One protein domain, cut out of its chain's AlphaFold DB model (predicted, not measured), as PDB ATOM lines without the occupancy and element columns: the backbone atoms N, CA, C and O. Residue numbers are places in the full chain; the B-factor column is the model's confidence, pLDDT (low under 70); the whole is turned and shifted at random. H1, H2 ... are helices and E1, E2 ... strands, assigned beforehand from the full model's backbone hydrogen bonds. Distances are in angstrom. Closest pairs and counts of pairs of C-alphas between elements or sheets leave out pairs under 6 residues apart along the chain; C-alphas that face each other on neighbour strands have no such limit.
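AT A GLANCE: This is residues 27 to 90 of the 237 residues of an uncharacterized protein of Chloroflexi bacterium (UniProt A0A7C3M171). What is the shape? A narrow sheet of three strands, E1, E3 and E2, bears a loose arch made of H2 and H3, with H1 off one end of the sheet and the loop from E2 to E3 beyond the other. What are the parts? The printed part has 64 residues with three named helices and three named strands, in the order H1 E1 H2 H3 E2 E3; the class is mixed, and the antiparallel sheet runs E1 - E3 - E2. How compact is it? It is only just loose, close to compact, with a radius of gyration of the C-alphas of 13.1 A and spans of 37 by 28 by 16 A.

IN THESE COORDINATES: Where are the strands? E3, residues 83 to 89, measures 19.5 A from first to last C-alpha, E2, residues 67 to 73, 17.2 A, and E1, residues 36 to 39, 9.7 A. C-alpha 89 is at (134.039, 107.874, 125.198). Where are the helices? H3, residues 53 to 63, measures 15.1 A; H2 is residues 43 to 46, and H1, residues 27 to 31, begins with C-alpha 27 at (143.843, 116.920, 126.034).

HOW THE PARTS SIT: How is the sheet paired? Inner strand E3 is antiparallel to E1, with N 37 and O 88 within hydrogen-bond range at 2.9 A, and to E2, its hairpin partner, with N 71 and O 85 at 2.9 A. Where do the helices stand? E1, H2 H3 and E2 form a split strand-helix-strand unit, two strands running the same way with E3 between them, its crossover right-handed. H3 only grazes the sheet with residues 59 to 63, and only just touches H2, with 3 pairs of C-alphas within 8 A, the closest those of Met 46 and Val 56, 6.2 A. H1 is not on the sheet and is apart from H2 and H3. Are the helix backbones regular in their pairs? In H1 and H3 every O i to N i+4 pair is within hydrogen-bond range; H2 is too short for such a pair.

THE WHOLE: How far does it reach? The two C-alphas farthest apart, those of Ala 31 and Tyr 79, are 37.4 A apart; the printed part has no cut and no long link. Where is confidence low? Residues 41 to 43 and 73 to 83 have pLDDT under 70.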
ATOM      1  N   GLU A  27     142.492 117.362 125.686       91.56
ATOM      2  CA  GLU A  27     143.843 116.920 126.034       91.56
ATOM      3  C   GLU A  27     144.009 116.788 127.549       91.56
ATOM      4  O   GLU A  27     144.619 115.831 128.024       91.56
ATOM      5  N   TRP A  28     143.408 117.698 128.322       92.69
ATOM      6  CA  TRP A  28     143.411 117.603 129.780       92.69
ATOM      7  C   TRP A  28     142.643 116.368 130.258       92.69
ATOM      8  O   TRP A  28     143.176 115.600 131.058       92.69
ATOM      9  N   TYR A  29     141.432 116.110 129.743       91.88
ATOM     10  CA  TYR A  29     140.659 114.914 130.126       91.88
ATOM     11  C   TYR A  29     141.382 113.621 129.757       91.88
ATOM     12  O   TYR A  29     141.380 112.651 130.518       91.88
ATOM     13  N   GLN A  30     142.034 113.618 128.601       91.69
ATOM     14  CA  GLN A  30     142.864 112.518 128.140       91.69
ATOM     15  C   GLN A  30     144.062 112.271 129.063       91.69
ATOM     16  O   GLN A  30     144.289 111.133 129.478       91.69
ATOM     17  N   ALA A  31     144.797 113.325 129.424       90.19
ATOM     18  CA  ALA A  31     145.921 113.261 130.357       90.19
ATOM     19  C   ALA A  31     145.488 112.845 131.768       90.19
ATOM     20  O   ALA A  31     146.179 112.071 132.426       90.19
ATOM     21  N   ALA A  32     144.302 113.276 132.198       89.94
ATOM     22  CA  ALA A  32     143.664 112.867 133.445       89.94
ATOM     23  C   ALA A  32     143.234 111.392 133.465       89.94
ATOM     24  O   ALA A  32     142.820 110.880 134.505       89.94
ATOM     25  N   GLY A  33     143.300 110.701 132.325       89.50
ATOM     26  CA  GLY A  33     142.850 109.323 132.201       89.50
ATOM     27  C   GLY A  33     141.332 109.171 132.284       89.50
ATOM     28  O   GLY A  33     140.860 108.074 132.585       89.50
ATOM     29  N   VAL A  34     140.567 110.233 132.009       90.50
ATOM     30  CA  VAL A  34     139.104 110.161 131.950       90.50
ATOM     31  C   VAL A  34     138.697 109.224 130.823       90.50
ATOM     32  O   VAL A  34     139.189 109.313 129.703       90.50
ATOM     33  N   GLU A  35     137.796 108.302 131.138       90.25
ATOM     34  CA  GLU A  35     137.282 107.324 130.182       90.25
ATOM     35  C   GLU A  35     136.003 107.784 129.499       90.25
ATOM     36  O   GLU A  35     135.792 107.513 128.316       90.25
ATOM     37  N   TYR A  36     135.147 108.478 130.243       90.94
ATOM     38  CA  TYR A  36     133.845 108.905 129.767       90.94
ATOM     39  C   TYR A  36     133.551 110.335 130.204       90.94
ATOM     40  O   TYR A  36     133.790 110.692 131.356       90.94
ATOM     41  N   LEU A  37     132.974 111.122 129.299       90.56
ATOM     42  CA  LEU A  37     132.358 112.408 129.622       90.56
ATOM     43  C   LEU A  37     130.845 112.228 129.664       90.56
ATOM     44  O   LEU A  37     130.257 111.676 128.734       90.56
ATOM     45  N   VAL A  38     130.218 112.706 130.735       86.75
ATOM     46  CA  VAL A  38     128.769 112.624 130.938       86.75
ATOM     47  C   VAL A  38     128.190 114.033 130.842       86.75
ATOM     48  O   VAL A  38     128.383 114.856 131.731       86.75
ATOM     49  N   ALA A  39     127.492 114.324 129.748       84.19
ATOM     50  CA  ALA A  39     126.878 115.618 129.480       84.19
ATOM     51  C   ALA A  39     125.384 115.571 129.815       84.19
ATOM     52  O   ALA A  39     124.616 114.899 129.130       84.19
ATOM     53  N   SER A  40     124.958 116.292 130.851       74.56
ATOM     54  CA  SER A  40     123.550 116.353 131.278       74.56
ATOM     55  C   SER A  40     122.909 117.733 131.100       74.56
ATOM     56  O   SER A  40     121.681 117.828 131.072       74.56
ATOM     57  N   ASN A  41     123.699 118.810 130.971       67.62
ATOM     58  CA  ASN A  41     123.201 120.180 130.837       67.62
ATOM     59  C   ASN A  41     124.092 121.056 129.942       67.62
ATOM     60  O   ASN A  41     125.120 121.558 130.378       67.62
ATOM     61  N   TYR A  42     123.683 121.267 128.692       69.38
ATOM     62  CA  TYR A  42     124.364 122.187 127.765       69.38
ATOM     63  C   TYR A  42     123.381 122.990 126.890       69.38
ATOM     64  O   TYR A  42     123.784 123.816 126.070       69.38
ATOM     65  N   ALA A  43     122.073 122.775 127.075       65.81
ATOM     66  CA  ALA A  43     121.017 123.343 126.240       65.81
ATOM     67  C   ALA A  43     120.947 124.880 126.314       65.81
ATOM     68  O   ALA A  43     120.644 125.527 125.314       65.81
ATOM     69  N   GLY A  44     121.282 125.484 127.461       73.19
ATOM     70  CA  GLY A  44     121.250 126.942 127.624       73.19
ATOM     71  C   GLY A  44     122.206 127.675 126.676       73.19
ATOM     72  O   GLY A  44     121.807 128.623 126.007       73.19
ATOM     73  N   MET A  45     123.447 127.193 126.546       77.75
ATOM     74  CA  MET A  45     124.433 127.789 125.634       77.75
ATOM     75  C   MET A  45     124.128 127.442 124.174       77.75
ATOM     76  O   MET A  45     124.182 128.312 123.309       77.75
ATOM     77  N   MET A  46     123.736 126.193 123.904       79.88
ATOM     78  CA  MET A  46     123.430 125.735 122.544       79.88
ATOM     79  C   MET A  46     122.143 126.339 121.962       79.88
ATOM     80  O   MET A  46     121.982 126.345 120.747       79.88
ATOM     81  N   SER A  47     121.225 126.840 122.796       81.00
ATOM     82  CA  SER A  47     119.987 127.496 122.341       81.00
ATOM     83  C   SER A  47     120.169 128.968 121.959       81.00
ATOM     84  O   SER A  47     119.295 129.532 121.307       81.00
ATOM     85  N   THR A  48     121.293 129.589 122.337       86.06
ATOM     86  CA  THR A  48     121.644 130.976 121.974       86.06
ATOM     87  C   THR A  48     123.109 131.079 121.523       86.06
ATOM     88  O   THR A  48     123.910 131.795 122.136       86.06
ATOM     89  N   PRO A  49     123.507 130.336 120.473       88.44
ATOM     90  CA  PRO A  49     124.912 130.150 120.123       88.44
ATOM     91  C   PRO A  49     125.628 131.447 119.725       88.44
ATOM     92  O   PRO A  49     126.828 131.582 119.951       88.44
ATOM     93  N   GLU A  50     124.902 132.439 119.215       93.06
ATOM     94  CA  GLU A  50     125.431 133.757 118.849       93.06
ATOM     95  C   GLU A  50     125.939 134.529 120.073       93.06
ATOM     96  O   GLU A  50     126.838 135.363 119.959       93.06
ATOM     97  N   ARG A  51     125.383 134.243 121.257       90.56
ATOM     98  CA  ARG A  51     125.789 134.853 122.529       90.56
ATOM     99  C   ARG A  51     127.001 134.159 123.153       90.56
ATOM    100  O   ARG A  51     127.719 134.801 123.918       90.56
ATOM    101  N   TYR A  52     127.235 132.887 122.821       89.50
ATOM    102  CA  TYR A  52     128.274 132.036 123.418       89.50
ATOM    103  C   TYR A  52     129.101 131.280 122.360       89.50
ATOM    104  O   TYR A  52     129.237 130.055 122.433       89.50
ATOM    105  N   PRO A  53     129.661 131.964 121.343       92.25
ATOM    106  CA  PRO A  53     130.267 131.282 120.200       92.25
ATOM    107  C   PRO A  53     131.493 130.440 120.584       92.25
ATOM    108  O   PRO A  53     131.754 129.414 119.956       92.25
ATOM    109  N   LYS A  54     132.242 130.837 121.624       90.31
ATOM    110  CA  LYS A  54     133.433 130.107 122.084       90.31
ATOM    111  C   LYS A  54     133.058 128.827 122.826       90.31
ATOM    112  O   LYS A  54     133.627 127.775 122.559       90.31
ATOM    113  N   GLU A  55     132.091 128.914 123.731       89.06
ATOM    114  CA  GLU A  55     131.594 127.781 124.505       89.06
ATOM    115  C   GLU A  55     130.933 126.751 123.593       89.06
ATOM    116  O   GLU A  55     131.182 125.556 123.734       89.06
ATOM    117  N   VAL A  56     130.148 127.208 122.614       88.69
ATOM    118  CA  VAL A  56     129.543 126.333 121.603       88.69
ATOM    119  C   VAL A  56     130.612 125.617 120.787       88.69
ATOM    120  O   VAL A  56     130.516 124.404 120.621       88.69
ATOM    121  N   ALA A  57     131.654 126.319 120.332       90.25
ATOM    122  CA  ALA A  57     132.758 125.689 119.609       90.25
ATOM    123  C   ALA A  57     133.485 124.633 120.463       90.25
ATOM    124  O   ALA A  57     133.769 123.539 119.976       90.25
ATOM    125  N   ALA A  58     133.735 124.917 121.746       88.94
ATOM    126  CA  ALA A  58     134.348 123.960 122.668       88.94
ATOM    127  C   ALA A  58     133.459 122.722 122.892       88.94
ATOM    128  O   ALA A  58     133.934 121.590 122.812       88.94
ATOM    129  N   TYR A  59     132.151 122.909 123.088       89.19
ATOM    130  CA  TYR A  59     131.210 121.792 123.195       89.19
ATOM    131  C   TYR A  59     131.131 120.974 121.907       89.19
ATOM    132  O   TYR A  59     131.087 119.752 121.973       89.19
ATOM    133  N   GLN A  60     131.149 121.615 120.738       89.44
ATOM    134  CA  GLN A  60     131.139 120.912 119.452       89.44
ATOM    135  C   GLN A  60     132.350 119.990 119.290       89.44
ATOM    136  O   GLN A  60     132.191 118.880 118.785       89.44
ATOM    137  N   GLN A  61     133.531 120.401 119.759       88.56
ATOM    138  CA  GLN A  61     134.716 119.535 119.767       88.56
ATOM    139  C   GLN A  61     134.511 118.308 120.663       88.56
ATOM    140  O   GLN A  61     134.791 117.188 120.242       88.56
ATOM    141  N   LEU A  62     133.965 118.492 121.869       88.44
ATOM    142  CA  LEU A  62     133.676 117.381 122.782       88.44
ATOM    143  C   LEU A  62     132.547 116.474 122.268       88.44
ATOM    144  O   LEU A  62     132.584 115.266 122.471       88.44
ATOM    145  N   PHE A  63     131.552 117.019 121.573       88.38
ATOM    146  CA  PHE A  63     130.441 116.243 121.014       88.38
ATOM    147  C   PHE A  63     130.795 115.508 119.721       88.38
ATOM    148  O   PHE A  63     130.031 114.641 119.299       88.38
ATOM    149  N   ALA A  64     131.948 115.807 119.116       91.38
ATOM    150  CA  ALA A  64     132.516 115.011 118.033       91.38
ATOM    151  C   ALA A  64     133.121 113.682 118.527       91.38
ATOM    152  O   ALA A  64     133.474 112.825 117.714       91.38
ATOM    153  N   LEU A  65     133.244 113.493 119.846       94.00
ATOM    154  CA  LEU A  65     133.686 112.235 120.435       94.00
ATOM    155  C   LEU A  65     132.674 111.102 120.186       94.00
ATOM    156  O   LEU A  65     131.481 111.356 119.993       94.00
ATOM    157  N   PRO A  66     133.109 109.829 120.251       95.38
ATOM    158  CA  PRO A  66     132.204 108.693 120.130       95.38
ATOM    159  C   PRO A  66     131.129 108.703 121.226       95.38
ATOM    160  O   PRO A  66     131.424 108.496 122.404       95.38
ATOM    161  N   LEU A  67     129.871 108.915 120.838       93.81
ATOM    162  CA  LEU A  67     128.717 108.753 121.722       93.81
ATOM    163  C   LEU A  67     128.500 107.258 121.989       93.81
ATOM    164  O   LEU A  67     128.235 106.497 121.061       93.81
ATOM    165  N   VAL A  68     128.604 106.839 123.251       94.56
ATOM    166  CA  VAL A  68     128.454 105.426 123.644       94.56
ATOM    167  C   VAL A  68     127.090 105.106 124.234       94.56
ATOM    168  O   VAL A  68     126.641 103.967 124.144       94.56
ATOM    169  N   ALA A  69     126.419 106.090 124.835       90.81
ATOM    170  CA  ALA A  69     125.079 105.911 125.371       90.81
ATOM    171  C   ALA A  69     124.324 107.239 125.447       90.81
ATOM    172  O   ALA A  69     124.909 108.300 125.672       90.81
ATOM    173  N   THR A  70     123.005 107.139 125.316       89.75
ATOM    174  CA  THR A  70     122.056 108.202 125.640       89.75
ATOM    175  C   THR A  70     121.113 107.655 126.694       89.75
ATOM    176  O   THR A  70     120.495 106.613 126.478       89.75
ATOM    177  N   ILE A  71     120.998 108.345 127.822       83.75
ATOM    178  CA  ILE A  71     119.981 108.048 128.827       83.75
ATOM    179  C   ILE A  71     118.891 109.099 128.674       83.75
ATOM    180  O   ILE A  71     119.144 110.295 128.829       83.75
ATOM    181  N   GLU A  72     117.690 108.645 128.337       83.81
ATOM    182  CA  GLU A  72     116.504 109.490 128.286       83.81
ATOM    183  C   GLU A  72     115.779 109.401 129.627       83.81
ATOM    184  O   GLU A  72     115.505 108.309 130.128       83.81
ATOM    185  N   GLY A  73     115.476 110.548 130.227       66.50
ATOM    186  CA  GLY A  73     114.725 110.573 131.471       66.50
ATOM    187  C   GLY A  73     114.317 111.979 131.897       66.50
ATOM    188  O   GLY A  73     114.907 112.970 131.446       66.50
ATOM    189  N   PRO A  74     113.294 112.088 132.758       57.44
ATOM    190  CA  PRO A  74     112.992 113.351 133.411       57.44
ATOM    191  C   PRO A  74     114.183 113.739 134.299       57.44
ATOM    192  O   PRO A  74     114.713 112.893 135.026       57.44
ATOM    193  N   ARG A  75     114.610 115.011 134.263       56.78
ATOM    194  CA  ARG A  75     115.452 115.540 135.347       56.78
ATOM    195  C   ARG A  75     114.697 115.360 136.665       56.78
ATOM    196  O   ARG A  75     113.468 115.352 136.681       56.78
ATOM    197  N   GLN A  76     115.425 115.239 137.774       47.47
ATOM    198  CA  GLN A  76     114.809 115.242 139.107       47.47
ATOM    199  C   GLN A  76     114.019 116.539 139.388       47.47
ATOM    200  O   GLN A  76     113.185 116.553 140.292       47.47
ATOM    201  N   ASP A  77     114.203 117.578 138.567       50.47
ATOM    202  CA  ASP A  77     113.462 118.830 138.640       50.47
ATOM    203  C   ASP A  77     112.256 118.814 137.689       50.47
ATOM    204  O   ASP A  77     112.365 118.671 136.472       50.47
ATOM    205  N   ILE A  78     111.084 118.978 138.293       47.84
ATOM    206  CA  ILE A  78     109.735 118.617 137.826       47.84
ATOM    207  C   ILE A  78     109.231 119.393 136.576       47.84
ATOM    208  O   ILE A  78     108.081 119.231 136.177       47.84
ATOM    209  N   TYR A  79     110.059 120.197 135.897       50.19
ATOM    210  CA  TYR A  79     109.595 121.099 134.825       50.19
ATOM    211  C   TYR A  79     110.426 121.135 133.533       50.19
ATOM    212  O   TYR A  79     110.091 121.922 132.647       50.19
ATOM    213  N   ASP A  80     111.449 120.293 133.369       50.12
ATOM    214  CA  ASP A  80     112.221 120.239 132.114       50.12
ATOM    215  C   ASP A  80     111.670 119.146 131.158       50.12
ATOM    216  O   ASP A  80     111.331 118.050 131.619       50.12
ATOM    217  N   PRO A  81     111.571 119.395 129.829       51.56
ATOM    218  CA  PRO A  81     111.282 118.368 128.814       51.56
ATOM    219  C   PRO A  81     112.271 117.189 128.903       51.56
ATOM    220  O   PRO A  81     113.287 117.316 129.588       51.56
ATOM    221  N   PRO A  82     112.020 116.046 128.220       52.19
ATOM    222  CA  PRO A  82     112.907 114.882 128.274       52.19
ATOM    223  C   PRO A  82     114.365 115.299 128.089       52.19
ATOM    224  O   PRO A  82     114.793 115.707 127.006       52.19
ATOM    225  N   SER A  83     115.112 115.223 129.186       68.19
ATOM    226  CA  SER A  83     116.518 115.565 129.200       68.19
ATOM    227  C   SER A  83     117.297 114.351 128.723       68.19
ATOM    228  O   SER A  83     117.016 113.214 129.115       68.19
ATOM    229  N   LYS A  84     118.252 114.588 127.828       77.75
ATOM    230  CA  LYS A  84     119.181 113.562 127.372       77.75
ATOM    231  C   LYS A  84     120.463 113.709 128.169       77.75
ATOM    232  O   LYS A  84     121.081 114.770 128.140       77.75
ATOM    233  N   ILE A  85     120.860 112.644 128.852       81.62
ATOM    234  CA  ILE A  85     122.226 112.506 129.349       81.62
ATOM    235  C   ILE A  85     123.012 111.801 128.252       81.62
ATOM    236  O   ILE A  85     122.695 110.667 127.888       81.62
ATOM    237  N   LEU A  86     124.017 112.480 127.716       85.06
ATOM    238  CA  LEU A  86     124.892 111.942 126.685       85.06
ATOM    239  C   LEU A  86     126.188 111.461 127.322       85.06
ATOM    240  O   LEU A  86     126.808 112.186 128.097       85.06
ATOM    241  N   ILE A  87     126.593 110.239 126.999       89.19
ATOM    242  CA  ILE A  87     127.834 109.647 127.493       89.19
ATOM    243  C   ILE A  87     128.767 109.464 126.304       89.19
ATOM    244  O   ILE A  87     128.472 108.695 125.388       89.19
ATOM    245  N   TYR A  88     129.897 110.157 126.334       91.94
ATOM    246  CA  TYR A  88     130.925 110.118 125.299       91.94
ATOM    247  C   TYR A  88     132.135 109.331 125.786       91.94
ATOM    248  O   TYR A  88     132.544 109.494 126.934       91.94
ATOM    249  N   ARG A  89     132.737 108.503 124.927       92.62
ATOM    250  CA  ARG A  89     134.039 107.874 125.198       92.62
ATOM    251  C   ARG A  89     135.148 108.875 124.903       92.62
ATOM    252  O   ARG A  89     135.200 109.431 123.809       92.62
ATOM    253  N   VAL A  90     136.073 109.037 125.841       92.56
ATOM    254  CA  VAL A  90     137.315 109.781 125.616       92.56
ATOM    255  C   VAL A  90     138.355 108.810 125.044       92.56
ATOM    256  O   VAL A  90     138.716 107.842 125.718       92.56
TER     257      VAL A  90